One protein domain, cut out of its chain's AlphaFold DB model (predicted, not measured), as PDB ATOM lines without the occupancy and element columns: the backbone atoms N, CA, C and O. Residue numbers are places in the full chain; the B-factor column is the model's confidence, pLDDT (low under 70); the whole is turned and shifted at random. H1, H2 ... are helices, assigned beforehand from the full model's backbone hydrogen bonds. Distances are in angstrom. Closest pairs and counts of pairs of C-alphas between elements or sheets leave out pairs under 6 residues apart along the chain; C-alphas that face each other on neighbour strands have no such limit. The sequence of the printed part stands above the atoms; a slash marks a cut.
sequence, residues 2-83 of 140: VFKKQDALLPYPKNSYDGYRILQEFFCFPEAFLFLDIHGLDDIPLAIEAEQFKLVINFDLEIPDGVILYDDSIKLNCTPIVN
ATOM      1  N   VAL A   2     -95.028  13.293  93.483       71.12
ATOM      2  CA  VAL A   2     -93.972  12.526  92.756       71.12
ATOM      3  C   VAL A   2     -92.605  13.219  92.545       71.12
ATOM      4  O   VAL A   2     -91.578  12.567  92.336       71.12
ATOM      5  N   PHE A   3     -92.527  14.545  92.683       81.50
ATOM      6  CA  PHE A   3     -91.262  15.290  92.616       81.50
ATOM      7  C   PHE A   3     -90.273  14.939  93.737       81.50
ATOM      8  O   PHE A   3     -89.060  15.027  93.533       81.50
ATOM      9  N   LYS A   4     -90.752  14.524  94.916       84.62
ATOM     10  CA  LYS A   4     -89.874  14.109  96.019       84.62
ATOM     11  C   LYS A   4     -89.343  12.704  95.759       84.62
ATOM     12  O   LYS A   4     -90.054  11.843  95.258       84.62
ATOM     13  N   LYS A   5     -88.101  12.443  96.168       81.44
ATOM     14  CA  LYS A   5     -87.445  11.136  95.983       81.44
ATOM     15  C   LYS A   5     -88.207   9.970  96.624       81.44
ATOM     16  O   LYS A   5     -88.200   8.870  96.093       81.44
ATOM     17  N   GLN A   6     -88.841  10.217  97.765       84.44
ATOM     18  CA  GLN A   6     -89.630   9.221  98.497       84.44
ATOM     19  C   GLN A   6     -90.960   8.866  97.815       84.44
ATOM     20  O   GLN A   6     -91.509   7.811  98.095       84.44
ATOM     21  N   ASP A   7     -91.438   9.731  96.917       86.12
ATOM     22  CA  ASP A   7     -92.700   9.574  96.192       86.12
ATOM     23  C   ASP A   7     -92.451   9.009  94.776       86.12
ATOM     24  O   ASP A   7     -93.281   9.161  93.882       86.12
ATOM     25  N   ALA A   8     -91.274   8.409  94.550       88.19
ATOM     26  CA  ALA A   8     -90.925   7.759  93.295       88.19
ATOM     27  C   ALA A   8     -91.847   6.575  93.004       88.19
ATOM     28  O   ALA A   8     -92.137   5.772  93.892       88.19
ATOM     29  N   LEU A   9     -92.267   6.451  91.744       88.94
ATOM     30  CA  LEU A   9     -93.155   5.372  91.317       88.94
ATOM     31  C   LEU A   9     -92.402   4.050  91.204       88.94
ATOM     32  O   LEU A   9     -92.945   2.999  91.535       88.94
ATOM     33  N   LEU A  10     -91.150   4.098  90.744       87.62
ATOM     34  CA  LEU A  10     -90.307   2.918  90.579       87.62
ATOM     35  C   LEU A  10     -89.109   2.942  91.541       87.62
ATOM     36  O   LEU A  10     -88.612   4.015  91.891       87.62
ATOM     37  N   PRO A  11     -88.591   1.772  91.957       85.69
ATOM     38  CA  PRO A  11     -87.323   1.693  92.668       85.69
ATOM     39  C   PRO A  11     -86.175   2.118  91.745       85.69
ATOM     40  O   PRO A  11     -85.857   1.428  90.780       85.69
ATOM     41  N   TYR A  12     -85.520   3.236  92.055       80.94
ATOM     42  CA  TYR A  12     -84.316   3.672  91.344       80.94
ATOM     43  C   TYR A  12     -83.050   3.327  92.138       80.94
ATOM     44  O   TYR A  12     -83.035   3.455  93.370       80.94
ATOM     45  N   PRO A  13     -81.953   2.935  91.466       76.19
ATOM     46  CA  PRO A  13     -80.682   2.707  92.136       76.19
ATOM     47  C   PRO A  13     -80.193   3.997  92.805       76.19
ATOM     48  O   PRO A  13     -80.380   5.100  92.290       76.19
ATOM     49  N   LYS A  14     -79.514   3.860  93.953       71.06
ATOM     50  CA  LYS A  14     -79.065   5.003  94.776       71.06
ATOM     51  C   LYS A  14     -78.166   5.995  94.027       71.06
ATOM     52  O   LYS A  14     -78.105   7.153  94.426       71.06
ATOM     53  N   ASN A  15     -77.515   5.541  92.955       72.69
ATOM     54  CA  ASN A  15     -76.587   6.316  92.134       72.69
ATOM     55  C   ASN A  15     -77.252   6.973  90.908       72.69
ATOM     56  O   ASN A  15     -76.549   7.533  90.070       72.69
ATOM     57  N   SER A  16     -78.579   6.891  90.767       72.44
ATOM     58  CA  SER A  16     -79.302   7.575  89.693       72.44
ATOM     59  C   SER A  16     -79.522   9.053  90.025       72.44
ATOM     60  O   SER A  16     -79.823   9.402  91.167       72.44
ATOM     61  N   TYR A  17     -79.398   9.924  89.021       77.81
ATOM     62  CA  TYR A  17     -79.778  11.331  89.144       77.81
ATOM     63  C   TYR A  17     -81.303  11.462  89.112       77.81
ATOM     64  O   TYR A  17     -81.950  11.057  88.145       77.81
ATOM     65  N   ASP A  18     -81.868  12.112  90.132       75.75
ATOM     66  CA  ASP A  18     -83.321  12.256  90.304       75.75
ATOM     67  C   ASP A  18     -84.014  12.960  89.114       75.75
ATOM     68  O   ASP A  18     -85.192  12.726  88.859       75.75
ATOM     69  N   GLY A  19     -83.289  13.777  88.338       83.50
ATOM     70  CA  GLY A  19     -83.832  14.449  87.151       83.50
ATOM     71  C   GLY A  19     -84.252  13.491  86.029       83.50
ATOM     72  O   GLY A  19     -85.295  13.702  85.411       83.50
ATOM     73  N   TYR A  20     -83.495  12.412  85.792       86.12
ATOM     74  CA  TYR A  20     -83.861  11.420  84.771       86.12
ATOM     75  C   TYR A  20     -85.100  10.624  85.171       86.12
ATOM     76  O   TYR A  20     -85.938  10.338  84.318       86.12
ATOM     77  N   ARG A  21     -85.248  10.331  86.470       88.19
ATOM     78  CA  ARG A  21     -86.456   9.706  87.016       88.19
ATOM     79  C   ARG A  21     -87.690  10.540  86.696       88.19
ATOM     80  O   ARG A  21     -88.635  10.005  86.135       88.19
ATOM     81  N   ILE A  22     -87.670  11.834  87.027       89.25
ATOM     82  CA  ILE A  22     -88.833  12.716  86.833       89.25
ATOM     83  C   ILE A  22     -89.248  12.747  85.361       89.25
ATOM     84  O   ILE A  22     -90.431  12.620  85.063       89.25
ATOM     85  N   LEU A  23     -88.287  12.874  84.439       90.31
ATOM     86  CA  LEU A  23     -88.581  12.875  83.005       90.31
ATOM     87  C   LEU A  23     -89.194  11.550  82.552       90.31
ATOM     88  O   LEU A  23     -90.207  11.551  81.859       90.31
ATOM     89  N   GLN A  24     -88.600  10.427  82.954       89.31
ATOM     90  CA  GLN A  24     -89.105   9.106  82.598       89.31
ATOM     91  C   GLN A  24     -90.521   8.884  83.145       89.31
ATOM     92  O   GLN A  24     -91.411   8.504  82.390       89.31
ATOM     93  N   GLU A  25     -90.748   9.163  84.430       90.81
ATOM     94  CA  GLU A  25     -92.063   9.027  85.063       90.81
ATOM     95  C   GLU A  25     -93.100   9.947  84.405       90.81
ATOM     96  O   GLU A  25     -94.218   9.507  84.155       90.81
ATOM     97  N   PHE A  26     -92.735  11.183  84.049       92.00
ATOM     98  CA  PHE A  26     -93.639  12.121  83.378       92.00
ATOM     99  C   PHE A  26     -94.064  11.635  81.989       92.00
ATOM    100  O   PHE A  26     -95.237  11.736  81.639       92.00
ATOM    101  N   PHE A  27     -93.136  11.088  81.200       92.69
ATOM    102  CA  PHE A  27     -93.468  10.569  79.870       92.69
ATOM    103  C   PHE A  27     -94.216   9.233  79.914       92.69
ATOM    104  O   PHE A  27     -94.976   8.943  78.991       92.69
ATOM    105  N   CYS A  28     -94.017   8.420  80.952       90.69
ATOM    106  CA  CYS A  28     -94.718   7.146  81.104       90.69
ATOM    107  C   CYS A  28     -96.107   7.296  81.740       90.69
ATOM    108  O   CYS A  28     -97.015   6.562  81.359       90.69
ATOM    109  N   PHE A  29     -96.268   8.196  82.715       92.56
ATOM    110  CA  PHE A  29     -97.508   8.361  83.473       92.56
ATOM    111  C   PHE A  29     -97.674   9.805  83.996       92.56
ATOM    112  O   PHE A  29     -97.458  10.079  85.185       92.56
ATOM    113  N   PRO A  30     -98.034  10.761  83.118       93.06
ATOM    114  CA  PRO A  30     -98.108  12.183  83.462       93.06
ATOM    115  C   PRO A  30     -99.153  12.495  84.541       93.06
ATOM    116  O   PRO A  30     -98.987  13.447  85.304       93.06
ATOM    117  N   GLU A  31    -100.207  11.690  84.660       92.00
ATOM    118  CA  GLU A  31    -101.273  11.863  85.649       92.00
ATOM    119  C   GLU A  31    -100.750  11.786  87.090       92.00
ATOM    120  O   GLU A  31    -101.302  12.428  87.983       92.00
ATOM    121  N   ALA A  32     -99.634  11.087  87.325       91.69
ATOM    122  CA  ALA A  32     -98.982  11.042  88.632       91.69
ATOM    123  C   ALA A  32     -98.457  12.417  89.101       91.69
ATOM    124  O   ALA A  32     -98.166  12.607  90.283       91.69
ATOM    125  N   PHE A  33     -98.361  13.391  88.192       91.75
ATOM    126  CA  PHE A  33     -97.949  14.765  88.480       91.75
ATOM    127  C   PHE A  33     -99.134  15.717  88.700       91.75
ATOM    128  O   PHE A  33     -98.919  16.859  89.103       91.75
ATOM    129  N   LEU A  34    -100.377  15.259  88.508       92.62
ATOM    130  CA  LEU A  34    -101.600  16.057  88.668       92.62
ATOM    131  C   LEU A  34    -102.117  16.047  90.115       92.62
ATOM    132  O   LEU A  34    -103.300  15.838  90.375       92.62
ATOM    133  N   PHE A  35    -101.214  16.279  91.064       92.06
ATOM    134  CA  PHE A  35    -101.525  16.382  92.488       92.06
ATOM    135  C   PHE A  35    -101.231  17.791  92.988       92.06
ATOM    136  O   PHE A  35    -100.181  18.355  92.681       92.06
ATOM    137  N   LEU A  36    -102.136  18.328  93.804       89.75
ATOM    138  CA  LEU A  36    -101.963  19.602  94.492       89.75
ATOM    139  C   LEU A  36    -102.045  19.379  96.002       89.75
ATOM    140  O   LEU A  36    -102.935  18.681  96.484       89.75
ATOM    141  N   ASP A  37    -101.119  19.991  96.734       89.62
ATOM    142  CA  ASP A  37    -101.090  19.967  98.193       89.62
ATOM    143  C   ASP A  37    -101.608  21.319  98.712       89.62
ATOM    144  O   ASP A  37    -101.107  22.377  98.322       89.62
ATOM    145  N   ILE A  38    -102.627  21.294  99.576       89.38
ATOM    146  CA  ILE A  38    -103.187  22.497 100.211       89.38
ATOM    147  C   ILE A  38    -102.634  22.583 101.630       89.38
ATOM    148  O   ILE A  38    -102.918  21.733 102.470       89.38
ATOM    149  N   HIS A  39    -101.832  23.611 101.892       89.62
ATOM    150  CA  HIS A  39    -101.219  23.853 103.197       89.62
ATOM    151  C   HIS A  39    -102.015  24.884 104.013       89.62
ATOM    152  O   HIS A  39    -102.771  25.674 103.450       89.62
ATOM    153  N   GLY A  40    -101.829  24.891 105.339       86.31
ATOM    154  CA  GLY A  40    -102.476  25.850 106.251       86.31
ATOM    155  C   GLY A  40    -103.864  25.433 106.750       86.31
ATOM    156  O   GLY A  40    -104.525  26.201 107.438       86.31
ATOM    157  N   LEU A  41    -104.314  24.214 106.432       84.25
ATOM    158  CA  LEU A  41    -105.551  23.661 106.996       84.25
ATOM    159  C   LEU A  41    -105.391  23.251 108.469       84.25
ATOM    160  O   LEU A  41    -106.379  23.205 109.195       84.25
ATOM    161  N   ASP A  42    -104.158  23.013 108.922       85.00
ATOM    162  CA  ASP A  42    -103.846  22.657 110.311       85.00
ATOM    163  C   ASP A  42    -104.161  23.795 111.305       85.00
ATOM    164  O   ASP A  42    -104.352  23.544 112.493       85.00
ATOM    165  N   ASP A  43    -104.261  25.039 110.823       84.31
ATOM    166  CA  ASP A  43    -104.574  26.222 111.634       84.31
ATOM    167  C   ASP A  43    -106.082  26.376 111.914       84.31
ATOM    168  O   ASP A  43    -106.498  27.273 112.657       84.31
ATOM    169  N   ILE A  44    -106.927  25.521 111.326       81.94
ATOM    170  CA  ILE A  44    -108.376  25.547 111.543       81.94
ATOM    171  C   ILE A  44    -108.670  25.041 112.967       81.94
ATOM    172  O   ILE A  44    -108.319  23.907 113.302       81.94
ATOM    173  N   PRO A  45    -109.333  25.839 113.830       81.56
ATOM    174  CA  PRO A  45    -109.587  25.441 115.208       81.56
ATOM    175  C   PRO A  45    -110.392  24.142 115.293       81.56
ATOM    176  O   PRO A  45    -111.509  24.063 114.784       81.56
ATOM    177  N   LEU A  46    -109.875  23.163 116.042       74.81
ATOM    178  CA  LEU A  46    -110.543  21.874 116.281       74.81
ATOM    179  C   LEU A  46    -111.939  22.003 116.920       74.81
ATOM    180  O   LEU A  46    -112.728  21.072 116.865       74.81
ATOM    181  N   ALA A  47    -112.226  23.144 117.557       78.88
ATOM    182  CA  ALA A  47    -113.502  23.429 118.213       78.88
ATOM    183  C   ALA A  47    -114.650  23.737 117.231       78.88
ATOM    184  O   ALA A  47    -115.782  23.942 117.666       78.88
ATOM    185  N   ILE A  48    -114.370  23.820 115.927       79.75
ATOM    186  CA  ILE A  48    -115.394  24.020 114.903       79.75
ATOM    187  C   ILE A  48    -116.032  22.666 114.586       79.75
ATOM    188  O   ILE A  48    -115.477  21.856 113.848       79.75
ATOM    189  N   GLU A  49    -117.226  22.438 115.122       81.81
ATOM    190  CA  GLU A  49    -118.083  21.331 114.701       81.81
ATOM    191  C   GLU A  49    -118.832  21.738 113.427       81.81
ATOM    192  O   GLU A  49    -119.791  22.512 113.463       81.81
ATOM    193  N   ALA A  50    -118.370  21.244 112.280       82.81
ATOM    194  CA  ALA A  50    -119.026  21.436 110.994       82.81
ATOM    195  C   ALA A  50    -119.004  20.129 110.194       82.81
ATOM    196  O   ALA A  50    -117.965  19.490 110.063       82.81
ATOM    197  N   GLU A  51    -120.148  19.748 109.626       84.69
ATOM    198  CA  GLU A  51    -120.246  18.571 108.749       84.69
ATOM    199  C   GLU A  51    -119.666  18.838 107.354       84.69
ATOM    200  O   GLU A  51    -119.290  17.912 106.636       84.69
ATOM    201  N   GLN A  52    -119.612  20.111 106.950       85.75
ATOM    202  CA  GLN A  52    -119.163  20.552 105.635       85.75
ATOM    203  C   GLN A  52    -118.463  21.906 105.737       85.75
ATOM    204  O   GLN A  52    -118.857  22.775 106.515       85.75
ATOM    205  N   PHE A  53    -117.461  22.111 104.889       85.38
ATOM    206  CA  PHE A  53    -116.842  23.411 104.671       85.38
ATOM    207  C   PHE A  53    -116.626  23.629 103.175       85.38
ATOM    208  O   PHE A  53    -116.583  22.683 102.389       85.38
ATOM    209  N   LYS A  54    -116.497  24.894 102.777       88.25
ATOM    210  CA  LYS A  54    -116.225  25.276 101.394       88.25
ATOM    211  C   LYS A  54    -114.843  25.904 101.312       88.25
ATOM    212  O   LYS A  54    -114.605  26.941 101.923       88.25
ATOM    213  N   LEU A  55    -113.970  25.304 100.512       87.69
ATOM    214  CA  LEU A  55    -112.722  25.928 100.098       87.69
ATOM    215  C   LEU A  55    -112.951  26.686  98.787       87.69
ATOM    216  O   LEU A  55    -113.466  26.122  97.824       87.69
ATOM    217  N   VAL A  56    -112.587  27.968  98.757       90.31
ATOM    218  CA  VAL A  56    -112.676  28.808  97.555       90.31
ATOM    219  C   VAL A  56    -111.266  29.167  97.117       90.31
ATOM    220  O   VAL A  56    -110.540  29.829  97.855       90.31
ATOM    221  N   ILE A  57    -110.888  28.723  95.920       88.00
ATOM    222  CA  ILE A  57    -109.593  29.019  95.308       88.00
ATOM    223  C   ILE A  57    -109.833  30.090  94.247       88.00
ATOM    224  O   ILE A  57    -110.548  29.849  93.277       88.00
ATOM    225  N   ASN A  58    -109.266  31.277  94.458       90.25
ATOM    226  CA  ASN A  58    -109.354  32.383  93.511       90.25
ATOM    227  C   ASN A  58    -108.081  32.416  92.665       90.25
ATOM    228  O   ASN A  58    -106.980  32.391  93.213       90.25
ATOM    229  N   PHE A  59    -108.240  32.481  91.347       88.19
ATOM    230  CA  PHE A  59    -107.140  32.605  90.396       88.19
ATOM    231  C   PHE A  59    -107.140  34.013  89.799       88.19
ATOM    232  O   PHE A  59    -108.202  34.564  89.522       88.19
ATOM    233  N   ASP A  60    -105.950  34.572  89.577       93.25
ATOM    234  CA  ASP A  60    -105.795  35.874  88.910       93.25
ATOM    235  C   ASP A  60    -106.019  35.782  87.391       93.25
ATOM    236  O   ASP A  60    -106.261  36.790  86.730       93.25
ATOM    237  N   LEU A  61    -105.924  34.571  86.833       90.00
ATOM    238  CA  LEU A  61    -106.243  34.283  85.438       90.00
ATOM    239  C   LEU A  61    -107.650  33.706  85.312       90.00
ATOM    240  O   LEU A  61    -108.080  32.883  86.122       90.00
ATOM    241  N   GLU A  62    -108.325  34.088  84.231       86.75
ATOM    242  CA  GLU A  62    -109.568  33.454  83.814       86.75
ATOM    243  C   GLU A  62    -109.318  31.997  83.411       86.75
ATOM    244  O   GLU A  62    -108.291  31.651  82.817       86.75
ATOM    245  N   ILE A  63    -110.275  31.131  83.744       84.81
ATOM    246  CA  ILE A  63    -110.260  29.740  83.296       84.81
ATOM    247  C   ILE A  63    -110.449  29.751  81.770       84.81
ATOM    248  O   ILE A  63    -111.419  30.351  81.308       84.81
ATOM    249  N   PRO A  64    -109.563  29.109  80.985       88.25
ATOM    250  CA  PRO A  64    -109.658  29.120  79.530       88.25
ATOM    251  C   PRO A  64    -111.006  28.609  79.011       88.25
ATOM    252  O   PRO A  64    -111.562  27.636  79.530       88.25
ATOM    253  N   ASP A  65    -111.479  29.218  77.923       84.19
ATOM    254  CA  ASP A  65    -112.680  28.775  77.222       84.19
ATOM    255  C   ASP A  65    -112.545  27.304  76.792       84.19
ATOM    256  O   ASP A  65    -111.586  26.913  76.122       84.19
ATOM    257  N   GLY A  66    -113.516  26.474  77.181       84.00
ATOM    258  CA  GLY A  66    -113.556  25.045  76.851       84.00
ATOM    259  C   GLY A  66    -113.138  24.096  77.979       84.00
ATOM    260  O   GLY A  66    -113.283  22.884  77.821       84.00
ATOM    261  N   VAL A  67    -112.685  24.607  79.128       86.81
ATOM    262  CA  VAL A  67    -112.519  23.776  80.330       86.81
ATOM    263  C   VAL A  67    -113.895  23.445  80.910       86.81
ATOM    264  O   VAL A  67    -114.644  24.332  81.314       86.81
ATOM    265  N   ILE A  68    -114.222  22.155  80.970       87.94
ATOM    266  CA  ILE A  68    -115.436  21.648  81.615       87.94
ATOM    267  C   ILE A  68    -115.027  21.000  82.932       87.94
ATOM    268  O   ILE A  68    -114.213  20.077  82.944       87.94
ATOM    269  N   LEU A  69    -115.597  21.486  84.033       86.69
ATOM    270  CA  LEU A  69    -115.434  20.898  85.357       86.69
ATOM    271  C   LEU A  69    -116.644  20.016  85.669       86.69
ATOM    272  O   LEU A  69    -117.789  20.432  85.496       86.69
ATOM    273  N   TYR A  70    -116.366  18.814  86.149       91.38
ATOM    274  CA  TYR A  70    -117.341  17.858  86.664       91.38
ATOM    275  C   TYR A  70    -117.182  17.727  88.179       91.38
ATOM    276  O   TYR A  70    -116.109  17.999  88.722       91.38
ATOM    277  N   ASP A  71    -118.216  17.233  88.859       89.69
ATOM    278  CA  ASP A  71    -118.186  17.006  90.310       89.69
ATOM    279  C   ASP A  71    -117.068  16.039  90.743       89.69
ATOM    280  O   ASP A  71    -116.606  16.091  91.880       89.69
ATOM    281  N   ASP A  72    -116.589  15.181  89.836       91.00
ATOM    282  CA  ASP A  72    -115.500  14.237  90.077       91.00
ATOM    283  C   ASP A  72    -114.142  14.699  89.516       91.00
ATOM    284  O   ASP A  72    -113.180  13.931  89.526       91.00
ATOM    285  N   SER A  73    -114.024  15.950  89.053       89.94
ATOM    286  CA  SER A  73    -112.759  16.496  88.524       89.94
ATOM    287  C   SER A  73    -111.676  16.661  89.591       89.94
ATOM    288  O   SER A  73    -110.493  16.717  89.264       89.94
ATOM    289  N   ILE A  74    -112.065  16.716  90.867       90.56
ATOM    290  CA  ILE A  74    -111.152  16.727  92.009       90.56
ATOM    291  C   ILE A  74    -111.470  15.508  92.863       90.56
ATOM    292  O   ILE A  74    -112.596  15.337  93.328       90.56
ATOM    293  N   LYS A  75    -110.465  14.659  93.085       92.19
ATOM    294  CA  LYS A  75    -110.596  13.447  93.893       92.19
ATOM    295  C   LYS A  75    -109.629  13.510  95.065       92.19
ATOM    296  O   LYS A  75    -108.458  13.843  94.904       92.19
ATOM    297  N   LEU A  76    -110.139  13.196  96.250       91.19
ATOM    298  CA  LEU A  76    -109.343  13.042  97.465       91.19
ATOM    299  C   LEU A  76    -108.991  11.566  97.660       91.19
ATOM    300  O   LEU A  76    -109.679  10.687  97.143       91.19
ATOM    301  N   ASN A  77    -107.953  11.291  98.452       90.94
ATOM    302  CA  ASN A  77    -107.521   9.928  98.796       90.94
ATOM    303  C   ASN A  77    -107.138   9.067  97.580       90.94
ATOM    304  O   ASN A  77    -107.315   7.850  97.584       90.94
ATOM    305  N   CYS A  78    -106.616   9.696  96.530       91.69
ATOM    306  CA  CYS A  78    -106.050   8.995  95.387       91.69
ATOM    307  C   CYS A  78    -104.533   8.889  95.537       91.69
ATOM    308  O   CYS A  78    -103.883   9.814  96.014       91.69
ATOM    309  N   THR A  79    -103.968   7.766  95.104       91.56
ATOM    310  CA  THR A  79    -102.519   7.572  94.996       91.56
ATOM    311  C   THR A  79    -102.228   6.776  93.728       91.56
ATOM    312  O   THR A  79    -103.006   5.875  93.398       91.56
ATOM    313  N   PRO A  80    -101.140   7.076  93.001       92.06
ATOM    314  CA  PRO A  80    -100.681   6.200  91.933       92.06
ATOM    315  C   PRO A  80    -100.266   4.838  92.510       92.06
ATOM    316  O   PRO A  80     -99.812   4.745  93.653       92.06
ATOM    317  N   ILE A  81    -100.429   3.777  91.716       91.25
ATOM    318  CA  ILE A  81    -100.067   2.403  92.081       91.25
ATOM    319  C   ILE A  81     -99.236   1.805  90.947       91.25
ATOM    320  O   ILE A  81     -99.582   1.954  89.776       91.25
ATOM    321  N   VAL A  82     -98.166   1.096  91.305       91.00
ATOM    322  CA  VAL A  82     -97.372   0.277  90.384       91.00
ATOM    323  C   VAL A  82     -97.571  -1.201  90.693       91.00
ATOM    324  O   VAL A  82     -97.660  -1.599  91.853       91.00
ATOM    325  N   ASN A  83     -97.637  -2.029  89.652       93.50
ATOM    326  CA  ASN A  83     -97.813  -3.474  89.790       93.50
ATOM    327  C   ASN A  83     -96.461  -4.186  89.967       93.50
ATOM    328  O   ASN A  83     -96.010  -4.903  89.077       93.50
TER     329      ASN A  83
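AT A GLANCE: This is residues 2 to 83 of the 140 residues of the protein "TssD" of Proteus mirabilis (UniProt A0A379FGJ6). The printed part has little regular structure: residues 2 to 17 loop into a small head with the short helices H1 and H2, and residues 37 to 73 stick out as one long, wide loop. Residues 74 to 83 come back to the body. The printed part has 82 residues, of which H1 and then H2 hold 15, with no named strand; the class is all helix. It is only just loose, close to extended, with a radius of gyration of the C-alphas of 17.6 A and spans of 48 by 39 by 27 A.

HOW THE PARTS SIT: H1, residues 18 to 28, and H2, residues 30 to 33, are close but not clearly touching; their closest C-alphas, of Phe 26 and Phe 33, are 7.2 A apart. In H1 every O i to N i+4 pair is within hydrogen-bond range; H2 is too short for such a pair.

IN THESE COORDINATES: H1 begins at C-alpha 18 (-83.321, 12.256, 90.304) and is 15.5 A long. H2, 5.6 A long, ends at C-alpha 33 (-97.949, 14.765, 88.480).

THE WHOLE: The C-alphas farthest apart, of Asn 15 and Glu 49, are 49.6 A apart. The link from H1 to H2 is tight. The printed part has no cut, and no printed residue is under 70 in pLDDT.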